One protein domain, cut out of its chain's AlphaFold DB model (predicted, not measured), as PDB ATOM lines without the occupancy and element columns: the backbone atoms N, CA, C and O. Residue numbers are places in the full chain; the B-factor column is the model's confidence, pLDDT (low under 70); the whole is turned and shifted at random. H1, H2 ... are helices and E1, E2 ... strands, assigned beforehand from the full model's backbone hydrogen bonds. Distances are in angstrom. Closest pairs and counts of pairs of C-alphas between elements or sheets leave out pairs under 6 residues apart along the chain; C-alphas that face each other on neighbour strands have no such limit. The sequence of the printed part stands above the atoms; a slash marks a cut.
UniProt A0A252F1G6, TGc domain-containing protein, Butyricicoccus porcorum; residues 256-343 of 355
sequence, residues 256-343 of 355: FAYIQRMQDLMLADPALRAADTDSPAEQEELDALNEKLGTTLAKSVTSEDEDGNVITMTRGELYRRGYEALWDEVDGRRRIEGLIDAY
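What this domain is: This is residues 256 to 343 of the 355 residues of the protein "TGc domain-containing protein" of Butyricicoccus porcorum (UniProt A0A252F1G6). Helix H3 lies in the middle of a small body of helices, with H2 beside it, running nearly along it, and H1 crossing it steeply. A short two-stranded hairpin, E1 and E2, lies at one end of the long axis and the short helix H4 at the other. The printed part has 88 residues, with four named helices and two named strands in the order H1, H2, E1, E2, H3, H4; the sheet, in the order E1, E2, is antiparallel, and the class is mostly helix. The whole is compact, with a radius of gyration of the C-alphas of 13.6 A, and only just elongated, spanning 44 by 29 by 19 A.

Where its parts are: H1 is residues 256 to 264, 12.7 A from first to last C-alpha, and begins with C-alpha 256 at (-6.804, -14.254, 39.194). Residues 265 to 282 hold no named element. H2, residues 283 to 293, is 15.4 A long. E1 is residues 302 to 304, 7.2 A, and E2 is residues 310 to 312, 6.7 A. H3, residues 315 to 325, is 15.5 A long and begins with C-alpha 315 at (-8.682, -23.273, 40.734). Residues 329 to 330 pair with residues 333 to 334, antiparallel, in stretches too short to be named. H4, residues 335 to 341, is 10.0 A long and ends with C-alpha 341 at (-32.136, -10.698, 39.741).

How they stand to each other: H1 and H3 touch, and their closest C-alphas, those of Tyr 258 and Arg 320, are 5.3 A apart. They run the same way at a steep tilt of 64 degrees. H2 and H3 touch with 4 pairs of C-alphas within 8 A; the closest C-alphas, those of Leu 286 and Leu 318, are 7.0 A apart. They run the same way at a shallow tilt of 20 degrees. H1 and H2 are apart. E1 and E2 form a hairpin, antiparallel, with 145 degrees between their directions; N 303 and O 311 are within hydrogen-bond range at 2.9 A, and N 311 and O 303 at 2.8 A. H4 is close to H2 but not clearly touching it, the closest C-alphas, of Leu 293 and Arg 335, being 7.2 A apart. H4 is also close to H3 but not clearly touching it, and stands about perpendicular to it at 81 degrees; the closest C-alphas, of Ala 325 and Arg 335, are 7.6 A apart. In H1, H2, H3 and H4 every O i to N i+4 pair is within hydrogen-bond range.

The domain as a whole: The two C-alphas farthest apart, those of Asp 307 and Asp 341, are 45.5 A apart. The printed part has no cut. The link from H1 to H2, 18 residues, is long. The mean pLDDT of the printed part is 89.6, and residues 341 to 343 are under 70 in this model.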
ATOM      1  N   PHE A 256      -6.392 -14.835  37.923       88.81
ATOM      2  CA  PHE A 256      -6.804 -14.254  39.194       88.81
ATOM      3  C   PHE A 256      -7.868 -13.165  39.021       88.81
ATOM      4  O   PHE A 256      -8.788 -13.053  39.833       88.81
ATOM      5  N   ALA A 257      -7.831 -12.420  37.911       89.50
ATOM      6  CA  ALA A 257      -8.861 -11.437  37.591       89.50
ATOM      7  C   ALA A 257     -10.268 -12.068  37.517       89.50
ATOM      8  O   ALA A 257     -11.250 -11.434  37.916       89.50
ATOM      9  N   TYR A 258     -10.387 -13.318  37.046       91.00
ATOM     10  CA  TYR A 258     -11.660 -14.043  37.038       91.00
ATOM     11  C   TYR A 258     -12.081 -14.444  38.446       91.00
ATOM     12  O   TYR A 258     -13.247 -14.259  38.791       91.00
ATOM     13  N   ILE A 259     -11.149 -14.917  39.279       90.31
ATOM     14  CA  ILE A 259     -11.423 -15.233  40.689       90.31
ATOM     15  C   ILE A 259     -11.983 -14.004  41.406       90.31
ATOM     16  O   ILE A 259     -13.039 -14.101  42.026       90.31
ATOM     17  N   GLN A 260     -11.350 -12.840  41.263       89.56
ATOM     18  CA  GLN A 260     -11.801 -11.606  41.915       89.56
ATOM     19  C   GLN A 260     -13.220 -11.212  41.482       89.56
ATOM     20  O   GLN A 260     -14.071 -10.914  42.321       89.56
ATOM     21  N   ARG A 261     -13.529 -11.294  40.180       88.94
ATOM     22  CA  ARG A 261     -14.897 -11.052  39.685       88.94
ATOM     23  C   ARG A 261     -15.891 -12.080  40.228       88.94
ATOM     24  O   ARG A 261     -17.019 -11.731  40.572       88.94
ATOM     25  N   MET A 262     -15.487 -13.343  40.327       90.50
ATOM     26  CA  MET A 262     -16.313 -14.407  40.898       90.50
ATOM     27  C   MET A 262     -16.525 -14.223  42.409       90.50
ATOM     28  O   MET A 262     -17.606 -14.549  42.901       90.50
ATOM     29  N   GLN A 263     -15.562 -13.662  43.146       88.31
ATOM     30  CA  GLN A 263     -15.708 -13.309  44.564       88.31
ATOM     31  C   GLN A 263     -16.733 -12.185  44.765       88.31
ATOM     32  O   GLN A 263     -17.608 -12.321  45.621       88.31
ATOM     33  N   ASP A 264     -16.729 -11.139  43.932       85.44
ATOM     34  CA  ASP A 264     -17.752 -10.078  44.010       85.44
ATOM     35  C   ASP A 264     -19.165 -10.596  43.710       85.44
ATOM     36  O   ASP A 264     -20.158 -10.162  44.306       85.44
ATOM     37  N   LEU A 265     -19.265 -11.587  42.821       85.56
ATOM     38  CA  LEU A 265     -20.507 -12.307  42.545       85.56
ATOM     39  C   LEU A 265     -20.864 -13.338  43.631       85.56
ATOM     40  O   LEU A 265     -21.936 -13.939  43.564       85.56
ATOM     41  N   MET A 266     -20.013 -13.531  44.645       86.62
ATOM     42  CA  MET A 266     -20.151 -14.539  45.706       86.62
ATOM     43  C   MET A 266     -20.209 -15.989  45.188       86.62
ATOM     44  O   MET A 266     -20.926 -16.852  45.721       86.62
ATOM     45  N   LEU A 267     -19.478 -16.254  44.109       89.50
ATOM     46  CA  LEU A 267     -19.391 -17.552  43.445       89.50
ATOM     47  C   LEU A 267     -18.065 -18.272  43.703       89.50
ATOM     48  O   LEU A 267     -18.027 -19.489  43.546       89.50
ATOM     49  N   ALA A 268     -17.025 -17.551  44.119       90.50
ATOM     50  CA  ALA A 268     -15.742 -18.112  44.533       90.50
ATOM     51  C   ALA A 268     -15.550 -18.025  46.054       90.50
ATOM     52  O   ALA A 268     -16.189 -17.213  46.731       90.50
ATOM     53  N   ASP A 269     -14.666 -18.873  46.581       87.50
ATOM     54  CA  ASP A 269     -14.235 -18.830  47.977       87.50
ATOM     55  C   ASP A 269     -13.652 -17.438  48.312       87.50
ATOM     56  O   ASP A 269     -12.724 -16.985  47.639       87.50
ATOM     57  N   PRO A 270     -14.183 -16.721  49.319       81.00
ATOM     58  CA  PRO A 270     -13.695 -15.394  49.685       81.00
ATOM     59  C   PRO A 270     -12.306 -15.401  50.341       81.00
ATOM     60  O   PRO A 270     -11.771 -14.318  50.577       81.00
ATOM     61  N   ALA A 271     -11.769 -16.576  50.689       82.69
ATOM     62  CA  ALA A 271     -10.423 -16.751  51.226       82.69
ATOM     63  C   ALA A 271      -9.379 -17.096  50.149       82.69
ATOM     64  O   ALA A 271      -8.196 -17.142  50.471       82.69
ATOM     65  N   LEU A 272      -9.797 -17.325  48.895       86.06
ATOM     66  CA  LEU A 272      -8.882 -17.539  47.773       86.06
ATOM     67  C   LEU A 272      -7.967 -16.335  47.575       86.06
ATOM     68  O   LEU A 272      -8.453 -15.229  47.318       86.06
ATOM     69  N   ARG A 273      -6.659 -16.585  47.626       83.06
ATOM     70  CA  ARG A 273      -5.619 -15.599  47.331       83.06
ATOM     71  C   ARG A 273      -4.982 -15.855  45.975       83.06
ATOM     72  O   ARG A 273      -5.216 -16.881  45.338       83.06
ATOM     73  N   ALA A 274      -4.155 -14.915  45.530       84.44
ATOM     74  CA  ALA A 274      -3.546 -14.987  44.208       84.44
ATOM     75  C   ALA A 274      -2.640 -16.215  44.036       84.44
ATOM     76  O   ALA A 274      -2.726 -16.905  43.019       84.44
ATOM     77  N   ALA A 275      -1.884 -16.566  45.079       82.31
ATOM     78  CA  ALA A 275      -1.037 -17.758  45.111       82.31
ATOM     79  C   ALA A 275      -1.816 -19.091  45.044       82.31
ATOM     80  O   ALA A 275      -1.250 -20.114  44.666       82.31
ATOM     81  N   ASP A 276      -3.115 -19.102  45.368       87.44
ATOM     82  CA  ASP A 276      -3.943 -20.315  45.323       87.44
ATOM     83  C   ASP A 276      -4.484 -20.612  43.916       87.44
ATOM     84  O   ASP A 276      -5.077 -21.669  43.690       87.44
ATOM     85  N   THR A 277      -4.293 -19.696  42.961       88.88
ATOM     86  CA  THR A 277      -4.832 -19.802  41.595       88.88
ATOM     87  C   THR A 277      -4.311 -21.042  40.868       88.88
ATOM     88  O   THR A 277      -5.082 -21.694  40.164       88.88
ATOM     89  N   ASP A 278      -3.047 -21.410  41.097       90.94
ATOM     90  CA  ASP A 278      -2.397 -22.580  40.488       90.94
ATOM     91  C   ASP A 278      -2.626 -23.880  41.271       90.94
ATOM     92  O   ASP A 278      -2.247 -24.964  40.818       90.94
ATOM     93  N   SER A 279      -3.261 -23.802  42.444       92.81
ATOM     94  CA  SER A 279      -3.591 -24.998  43.216       92.81
ATOM     95  C   SER A 279      -4.605 -25.860  42.452       92.81
ATOM     96  O   SER A 279      -5.493 -25.313  41.788       92.81
ATOM     97  N   PRO A 280      -4.517 -27.201  42.543       95.62
ATOM     98  CA  PRO A 280      -5.507 -28.089  41.943       95.62
ATOM     99  C   PRO A 280      -6.916 -27.773  42.455       95.62
ATOM    100  O   PRO A 280      -7.115 -27.608  43.657       95.62
ATOM    101  N   ALA A 281      -7.887 -27.692  41.547       96.06
ATOM    102  CA  ALA A 281      -9.293 -27.582  41.910       96.06
ATOM    103  C   ALA A 281      -9.822 -28.929  42.409       96.06
ATOM    104  O   ALA A 281      -9.518 -29.982  41.843       96.06
ATOM    105  N   GLU A 282     -10.683 -28.887  43.420       96.19
ATOM    106  CA  GLU A 282     -11.345 -30.079  43.937       96.19
ATOM    107  C   GLU A 282     -12.641 -30.372  43.169       96.19
ATOM    108  O   GLU A 282     -13.356 -29.469  42.725       96.19
ATOM    109  N   GLN A 283     -12.999 -31.653  43.035       97.19
ATOM    110  CA  GLN A 283     -14.233 -32.042  42.336       97.19
ATOM    111  C   GLN A 283     -15.488 -31.444  43.003       97.19
ATOM    112  O   GLN A 283     -16.424 -31.061  42.306       97.19
ATOM    113  N   GLU A 284     -15.479 -31.295  44.332       96.56
ATOM    114  CA  GLU A 284     -16.551 -30.630  45.087       96.56
ATOM    115  C   GLU A 284     -16.719 -29.149  44.702       96.56
ATOM    116  O   GLU A 284     -17.850 -28.664  44.636       96.56
ATOM    117  N   GLU A 285     -15.630 -28.432  44.396       95.81
ATOM    118  CA  GLU A 285     -15.694 -27.033  43.945       95.81
ATOM    119  C   GLU A 285     -16.350 -26.932  42.562       95.81
ATOM    120  O   GLU A 285     -17.233 -26.096  42.348       95.81
ATOM    121  N   LEU A 286     -15.959 -27.813  41.634       97.44
ATOM    122  CA  LEU A 286     -16.559 -27.896  40.302       97.44
ATOM    123  C   LEU A 286     -18.056 -28.221  40.383       97.44
ATOM    124  O   LEU A 286     -18.863 -27.572  39.712       97.44
ATOM    125  N   ASP A 287     -18.438 -29.197  41.203       97.12
ATOM    126  CA  ASP A 287     -19.831 -29.615  41.361       97.12
ATOM    127  C   ASP A 287     -20.692 -28.490  41.960       97.12
ATOM    128  O   ASP A 287     -21.768 -28.187  41.434       97.12
ATOM    129  N   ALA A 288     -20.195 -27.801  42.995       94.88
ATOM    130  CA  ALA A 288     -20.881 -26.663  43.604       94.88
ATOM    131  C   ALA A 288     -21.049 -25.487  42.625       94.88
ATOM    132  O   ALA A 288     -22.095 -24.828  42.599       94.88
ATOM    133  N   LEU A 289     -20.032 -25.217  41.802       95.31
ATOM    134  CA  LEU A 289     -20.090 -24.154  40.803       95.31
ATOM    135  C   LEU A 289     -21.055 -24.502  39.658       95.31
ATOM    136  O   LEU A 289     -21.852 -23.653  39.253       95.31
ATOM    137  N   ASN A 290     -21.048 -25.753  39.190       95.50
ATOM    138  CA  ASN A 290     -22.014 -26.272  38.216       95.50
ATOM    139  C   ASN A 290     -23.460 -26.117  38.711       95.50
ATOM    140  O   ASN A 290     -24.321 -25.659  37.956       95.50
ATOM    141  N   GLU A 291     -23.725 -26.452  39.979       93.19
ATOM    142  CA  GLU A 291     -25.042 -26.283  40.602       93.19
ATOM    143  C   GLU A 291     -25.461 -24.808  40.636       93.19
ATOM    144  O   GLU A 291     -26.539 -24.465  40.146       93.19
ATOM    145  N   LYS A 292     -24.593 -23.921  41.149       90.12
ATOM    146  CA  LYS A 292     -24.851 -22.471  41.227       90.12
ATOM    147  C   LYS A 292     -25.146 -21.854  39.862       90.12
ATOM    148  O   LYS A 292     -26.015 -20.992  39.755       90.12
ATOM    149  N   LEU A 293     -24.414 -22.274  38.834       90.69
ATOM    150  CA  LEU A 293     -24.561 -21.746  37.481       90.69
ATOM    151  C   LEU A 293     -25.659 -22.453  36.683       90.69
ATOM    152  O   LEU A 293     -26.065 -21.936  35.644       90.69
ATOM    153  N   GLY A 294     -26.148 -23.615  37.130       90.62
ATOM    154  CA  GLY A 294     -27.098 -24.442  36.385       90.62
ATOM    155  C   GLY A 294     -26.537 -24.901  35.035       90.62
ATOM    156  O   GLY A 294     -27.223 -24.790  34.012       90.62
ATOM    157  N   THR A 295     -25.271 -25.326  35.008       92.69
ATOM    158  CA  THR A 295     -24.547 -25.753  33.797       92.69
ATOM    159  C   THR A 295     -23.532 -26.857  34.104       92.69
ATOM    160  O   THR A 295     -23.315 -27.195  35.262       92.69
ATOM    161  N   THR A 296     -22.900 -27.402  33.064       94.94
ATOM    162  CA  THR A 296     -21.777 -28.341  33.187       94.94
ATOM    163  C   THR A 296     -20.527 -27.710  32.578       94.94
ATOM    164  O   THR A 296     -20.314 -27.808  31.371       94.94
ATOM    165  N   LEU A 297     -19.696 -27.077  33.406       95.25
ATOM    166  CA  LEU A 297     -18.416 -26.477  33.005       95.25
ATOM    167  C   LEU A 297     -17.401 -27.542  32.562       95.25
ATOM    168  O   LEU A 297     -16.647 -27.355  31.611       95.25
ATOM    169  N   ALA A 298     -17.387 -28.673  33.267       95.75
ATOM    170  CA  ALA A 298     -16.565 -29.842  32.982       95.75
ATOM    171  C   ALA A 298     -17.202 -31.091  33.610       95.75
ATOM    172  O   ALA A 298     -18.038 -30.992  34.506       95.75
ATOM    173  N   LYS A 299     -16.803 -32.280  33.135       93.25
ATOM    174  CA  LYS A 299     -17.238 -33.567  33.713       93.25
ATOM    175  C   LYS A 299     -16.370 -34.030  34.883       93.25
ATOM    176  O   LYS A 299     -16.836 -34.819  35.692       93.25
ATOM    177  N   SER A 300     -15.109 -33.612  34.897       96.25
ATOM    178  CA  SER A 300     -14.092 -33.970  35.882       96.25
ATOM    179  C   SER A 300     -13.097 -32.819  35.980       96.25
ATOM    180  O   SER A 300     -12.859 -32.142  34.973       96.25
ATOM    181  N   VAL A 301     -12.503 -32.625  37.157       96.75
ATOM    182  CA  VAL A 301     -11.328 -31.755  37.329       96.75
ATOM    183  C   VAL A 301     -10.050 -32.369  36.751       96.75
ATOM    184  O   VAL A 301      -9.063 -31.665  36.585       96.75
ATOM    185  N   THR A 302     -10.061 -33.654  36.392       96.75
ATOM    186  CA  THR A 302      -8.924 -34.349  35.774       96.75
ATOM    187  C   THR A 302      -9.157 -34.688  34.301       96.75
ATOM    188  O   THR A 302     -10.272 -35.026  33.889       96.75
ATOM    189  N   SER A 303      -8.084 -34.649  33.511       93.75
ATOM    190  CA  SER A 303      -8.036 -35.088  32.109       93.75
ATOM    191  C   SER A 303      -6.693 -35.746  31.778       93.75
ATOM    192  O   SER A 303      -5.737 -35.587  32.529       93.75
ATOM    193  N   GLU A 304      -6.605 -36.462  30.658       95.06
ATOM    194  CA  GLU A 304      -5.343 -37.021  30.143       95.06
ATOM    195  C   GLU A 304      -4.753 -36.102  29.062       95.06
ATOM    196  O   GLU A 304      -5.498 -35.587  28.221       95.06
ATOM    197  N   ASP A 305      -3.437 -35.883  29.093       91.62
ATOM    198  CA  ASP A 305      -2.699 -35.199  28.024       91.62
ATOM    199  C   ASP A 305      -2.388 -36.126  26.832       91.62
ATOM    200  O   ASP A 305      -2.774 -37.296  26.809       91.62
ATOM    201  N   GLU A 306      -1.699 -35.600  25.812       91.19
ATOM    202  CA  GLU A 306      -1.339 -36.368  24.608       91.19
ATOM    203  C   GLU A 306      -0.415 -37.567  24.899       91.19
ATOM    204  O   GLU A 306      -0.411 -38.535  24.136       91.19
ATOM    205  N   ASP A 307       0.317 -37.527  26.015       92.94
ATOM    206  CA  ASP A 307       1.229 -38.575  26.473       92.94
ATOM    207  C   ASP A 307       0.563 -39.547  27.473       92.94
ATOM    208  O   ASP A 307       1.182 -40.525  27.907       92.94
ATOM    209  N   GLY A 308      -0.713 -39.325  27.812       91.75
ATOM    210  CA  GLY A 308      -1.489 -40.134  28.753       91.75
ATOM    211  C   GLY A 308      -1.237 -39.812  30.230       91.75
ATOM    212  O   GLY A 308      -1.614 -40.603  31.098       91.75
ATOM    213  N   ASN A 309      -0.602 -38.680  30.547       93.19
ATOM    214  CA  ASN A 309      -0.456 -38.224  31.926       93.19
ATOM    215  C   ASN A 309      -1.742 -37.553  32.405       93.19
ATOM    216  O   ASN A 309      -2.390 -36.805  31.672       93.19
ATOM    217  N   VAL A 310      -2.091 -37.783  33.671       93.69
ATOM    218  CA  VAL A 310      -3.238 -37.125  34.302       93.69
ATOM    219  C   VAL A 310      -2.863 -35.693  34.674       93.69
ATOM    220  O   VAL A 310      -1.976 -35.473  35.498       93.69
ATOM    221  N   ILE A 311      -3.585 -34.730  34.109       95.00
ATOM    222  CA  ILE A 311      -3.528 -33.310  34.457       95.00
ATOM    223  C   ILE A 311      -4.763 -32.966  35.291       95.00
ATOM    224  O   ILE A 311      -5.868 -33.420  34.988       95.00
ATOM    225  N   THR A 312      -4.575 -32.154  36.332       96.44
ATOM    226  CA  THR A 312      -5.674 -31.603  37.139       96.44
ATOM    227  C   THR A 312      -5.849 -30.124  36.813       96.44
ATOM    228  O   THR A 312      -4.871 -29.384  36.751       96.44
ATOM    229  N   MET A 313      -7.090 -29.704  36.583       95.75
ATOM    230  CA  MET A 313      -7.488 -28.312  36.400       95.75
ATOM    231  C   MET A 313      -7.139 -27.499  37.648       95.75
ATOM    232  O   MET A 313      -7.371 -27.952  38.767       95.75
ATOM    233  N   THR A 314      -6.599 -26.301  37.456       95.56
ATOM    234  CA  THR A 314      -6.313 -25.376  38.555       95.56
ATOM    235  C   THR A 314      -7.589 -24.671  39.020       95.56
ATOM    236  O   THR A 314      -8.588 -24.611  38.291       95.56
ATOM    237  N   ARG A 315      -7.577 -24.109  40.234       94.50
ATOM    238  CA  ARG A 315      -8.682 -23.273  40.734       94.50
ATOM    239  C   ARG A 315      -8.907 -22.059  39.828       94.50
ATOM    240  O   ARG A 315     -10.056 -21.757  39.514       94.50
ATOM    241  N   GLY A 316      -7.840 -21.415  39.347       94.06
ATOM    242  CA  GLY A 316      -7.910 -20.320  38.371       94.06
ATOM    243  C   GLY A 316      -8.703 -20.683  37.123       94.06
ATOM    244  O   GLY A 316      -9.700 -20.032  36.808       94.06
ATOM    245  N   GLU A 317      -8.336 -21.795  36.491       95.00
ATOM    246  CA  GLU A 317      -8.998 -22.288  35.287       95.00
ATOM    247  C   GLU A 317     -10.474 -22.640  35.545       95.00
ATOM    248  O   GLU A 317     -11.346 -22.339  34.722       95.00
ATOM    249  N   LEU A 318     -10.791 -23.233  36.704       96.00
ATOM    250  CA  LEU A 318     -12.173 -23.522  37.094       96.00
ATOM    251  C   LEU A 318     -13.019 -22.240  37.154       96.00
ATOM    252  O   LEU A 318     -14.105 -22.180  36.563       96.00
ATOM    253  N   TYR A 319     -12.536 -21.211  37.851       95.12
ATOM    254  CA  TYR A 319     -13.277 -19.958  38.006       95.12
ATOM    255  C   TYR A 319     -13.305 -19.129  36.724       95.12
ATOM    256  O   TYR A 319     -14.323 -18.483  36.466       95.12
ATOM    257  N   ARG A 320     -12.270 -19.203  35.875       95.00
ATOM    258  CA  ARG A 320     -12.298 -18.635  34.522       95.00
ATOM    259  C   ARG A 320     -13.434 -19.237  33.700       95.00
ATOM    260  O   ARG A 320     -14.279 -18.494  33.205       95.00
ATOM    261  N   ARG A 321     -13.526 -20.572  33.621       95.75
ATOM    262  CA  ARG A 321     -14.630 -21.256  32.917       95.75
ATOM    263  C   ARG A 321     -15.991 -20.874  33.482       95.75
ATOM    264  O   ARG A 321     -16.931 -20.632  32.726       95.75
ATOM    265  N   GLY A 322     -16.100 -20.812  34.808       95.31
ATOM    266  CA  GLY A 322     -17.316 -20.371  35.482       95.31
ATOM    267  C   GLY A 322     -17.722 -18.954  35.087       95.31
ATOM    268  O   GLY A 322     -18.881 -18.721  34.752       95.31
ATOM    269  N   TYR A 323     -16.764 -18.027  35.081       94.19
ATOM    270  CA  TYR A 323     -16.990 -16.641  34.691       94.19
ATOM    271  C   TYR A 323     -17.382 -16.508  33.213       94.19
ATOM    272  O   TYR A 323     -18.290 -15.749  32.886       94.19
ATOM    273  N   GLU A 324     -16.750 -17.258  32.312       94.12
ATOM    274  CA  GLU A 324     -17.106 -17.275  30.887       94.12
ATOM    275  C   GLU A 324     -18.541 -17.769  30.668       94.12
ATOM    276  O   GLU A 324     -19.309 -17.133  29.944       94.12
ATOM    277  N   ALA A 325     -18.946 -18.828  31.377       94.56
ATOM    278  CA  ALA A 325     -20.296 -19.384  31.297       94.56
ATOM    279  C   ALA A 325     -21.393 -18.416  31.782       94.56
ATOM    280  O   ALA A 325     -22.562 -18.586  31.431       94.56
ATOM    281  N   LEU A 326     -21.060 -17.378  32.561       92.31
ATOM    282  CA  LEU A 326     -22.025 -16.349  32.973       92.31
ATOM    283  C   LEU A 326     -22.646 -15.601  31.787       92.31
ATOM    284  O   LEU A 326     -23.758 -15.071  31.902       92.31
ATOM    285  N   TRP A 327     -21.933 -15.553  30.662       90.44
ATOM    286  CA  TRP A 327     -22.356 -14.863  29.448       90.44
ATOM    287  C   TRP A 327     -23.197 -15.735  28.513       90.44
ATOM    288  O   TRP A 327     -23.781 -15.196  27.571       90.44
ATOM    289  N   ASP A 328     -23.315 -17.036  28.792       91.56
ATOM    290  CA  ASP A 328     -24.161 -17.943  28.024       91.56
ATOM    291  C   ASP A 328     -25.644 -17.590  28.182       91.56
ATOM    292  O   ASP A 328     -26.125 -17.263  29.275       91.56
ATOM    293  N   GLU A 329     -26.385 -17.698  27.079       87.81
ATOM    294  CA  GLU A 329     -27.825 -17.465  27.042       87.81
ATOM    295  C   GLU A 329     -28.603 -18.765  27.294       87.81
ATOM    296  O   GLU A 329     -28.408 -19.773  26.614       87.81
ATOM    297  N   VAL A 330     -29.523 -18.728  28.259       80.19
ATOM    298  CA  VAL A 330     -30.466 -19.805  28.579       80.19
ATOM    299  C   VAL A 330     -31.869 -19.214  28.623       80.19
ATOM    300  O   VAL A 330     -32.111 -18.219  29.300       80.19
ATOM    301  N   ASP A 331     -32.798 -19.810  27.873       84.88
ATOM    302  CA  ASP A 331     -34.201 -19.376  27.793       84.88
ATOM    303  C   ASP A 331     -34.389 -17.877  27.462       84.88
ATOM    304  O   ASP A 331     -35.321 -17.225  27.937       84.88
ATOM    305  N   GLY A 332     -33.515 -17.318  26.617       85.69
ATOM    306  CA  GLY A 332     -33.608 -15.925  26.167       85.69
ATOM    307  C   GLY A 332     -32.973 -14.893  27.105       85.69
ATOM    308  O   GLY A 332     -33.247 -13.702  26.951       85.69
ATOM    309  N   ARG A 333     -32.192 -15.320  28.109       85.12
ATOM    310  CA  ARG A 333     -31.481 -14.443  29.059       85.12
ATOM    311  C   ARG A 333     -30.082 -14.956  29.362       85.12
ATOM    312  O   ARG A 333     -29.858 -16.164  29.376       85.12
ATOM    313  N   ARG A 334     -29.148 -14.054  29.671       87.12
ATOM    314  CA  ARG A 334     -27.807 -14.464  30.123       87.12
ATOM    315  C   ARG A 334     -27.855 -14.940  31.569       87.12
ATOM    316  O   ARG A 334     -28.585 -14.370  32.381       87.12
ATOM    317  N   ARG A 335     -27.039 -15.932  31.930       88.00
ATOM    318  CA  ARG A 335     -26.991 -16.449  33.315       88.00
ATOM    319  C   ARG A 335     -26.699 -15.358  34.345       88.00
ATOM    320  O   ARG A 335     -27.334 -15.333  35.399       88.00
ATOM    321  N   ILE A 336     -25.803 -14.422  34.017       86.06
ATOM    322  CA  ILE A 336     -25.478 -13.283  34.887       86.06
ATOM    323  C   ILE A 336     -26.703 -12.427  35.239       86.06
ATOM    324  O   ILE A 336     -26.807 -11.942  36.359       86.06
ATOM    325  N   GLU A 337     -27.665 -12.285  34.325       81.88
ATOM    326  CA  GLU A 337     -28.881 -11.495  34.555       81.88
ATOM    327  C   GLU A 337     -29.784 -12.181  35.585       81.88
ATOM    328  O   GLU A 337     -30.307 -11.527  36.483       81.88
ATOM    329  N   GLY A 338     -29.891 -13.513  35.527       75.44
ATOM    330  CA  GLY A 338     -30.604 -14.296  36.540       75.44
ATOM    331  C   GLY A 338     -29.945 -14.237  37.922       75.44
ATOM    332  O   GLY A 338     -30.644 -14.191  38.933       75.44
ATOM    333  N   LEU A 339     -28.609 -14.192  37.977       74.88
ATOM    334  CA  LEU A 339     -27.864 -14.037  39.230       74.88
ATOM    335  C   LEU A 339     -28.038 -12.647  39.841       74.88
ATOM    336  O   LEU A 339     -28.205 -12.550  41.053       74.88
ATOM    337  N   ILE A 340     -28.046 -11.592  39.020       70.62
ATOM    338  CA  ILE A 340     -28.317 -10.217  39.464       70.62
ATOM    339  C   ILE A 340     -29.756 -10.093  39.984       70.62
ATOM    340  O   ILE A 340     -29.975  -9.503  41.039       70.62
ATOM    341  N   ASP A 341     -30.732 -10.699  39.305       62.91
ATOM    342  CA  ASP A 341     -32.136 -10.698  39.741       62.91
ATOM    343  C   ASP A 341     -32.341 -11.485  41.054       62.91
ATOM    344  O   ASP A 341     -33.184 -11.128  41.881       62.91
ATOM    345  N   ALA A 342     -31.553 -12.546  41.273       56.25
ATOM    346  CA  ALA A 342     -31.498 -13.298  42.528       56.25
ATOM    347  C   ALA A 342     -30.636 -12.617  43.612       56.25
ATOM    348  O   ALA A 342     -30.656 -13.047  44.772       56.25
ATOM    349  N   TYR A 343     -29.905 -11.552  43.262       44.94
ATOM    350  CA  TYR A 343     -29.044 -10.773  44.151       44.94
ATOM    351  C   TYR A 343     -29.901  -9.892  45.064       44.94
ATOM    352  O   TYR A 343     -30.034  -8.676  44.917       44.94
TER     353      TYR A 343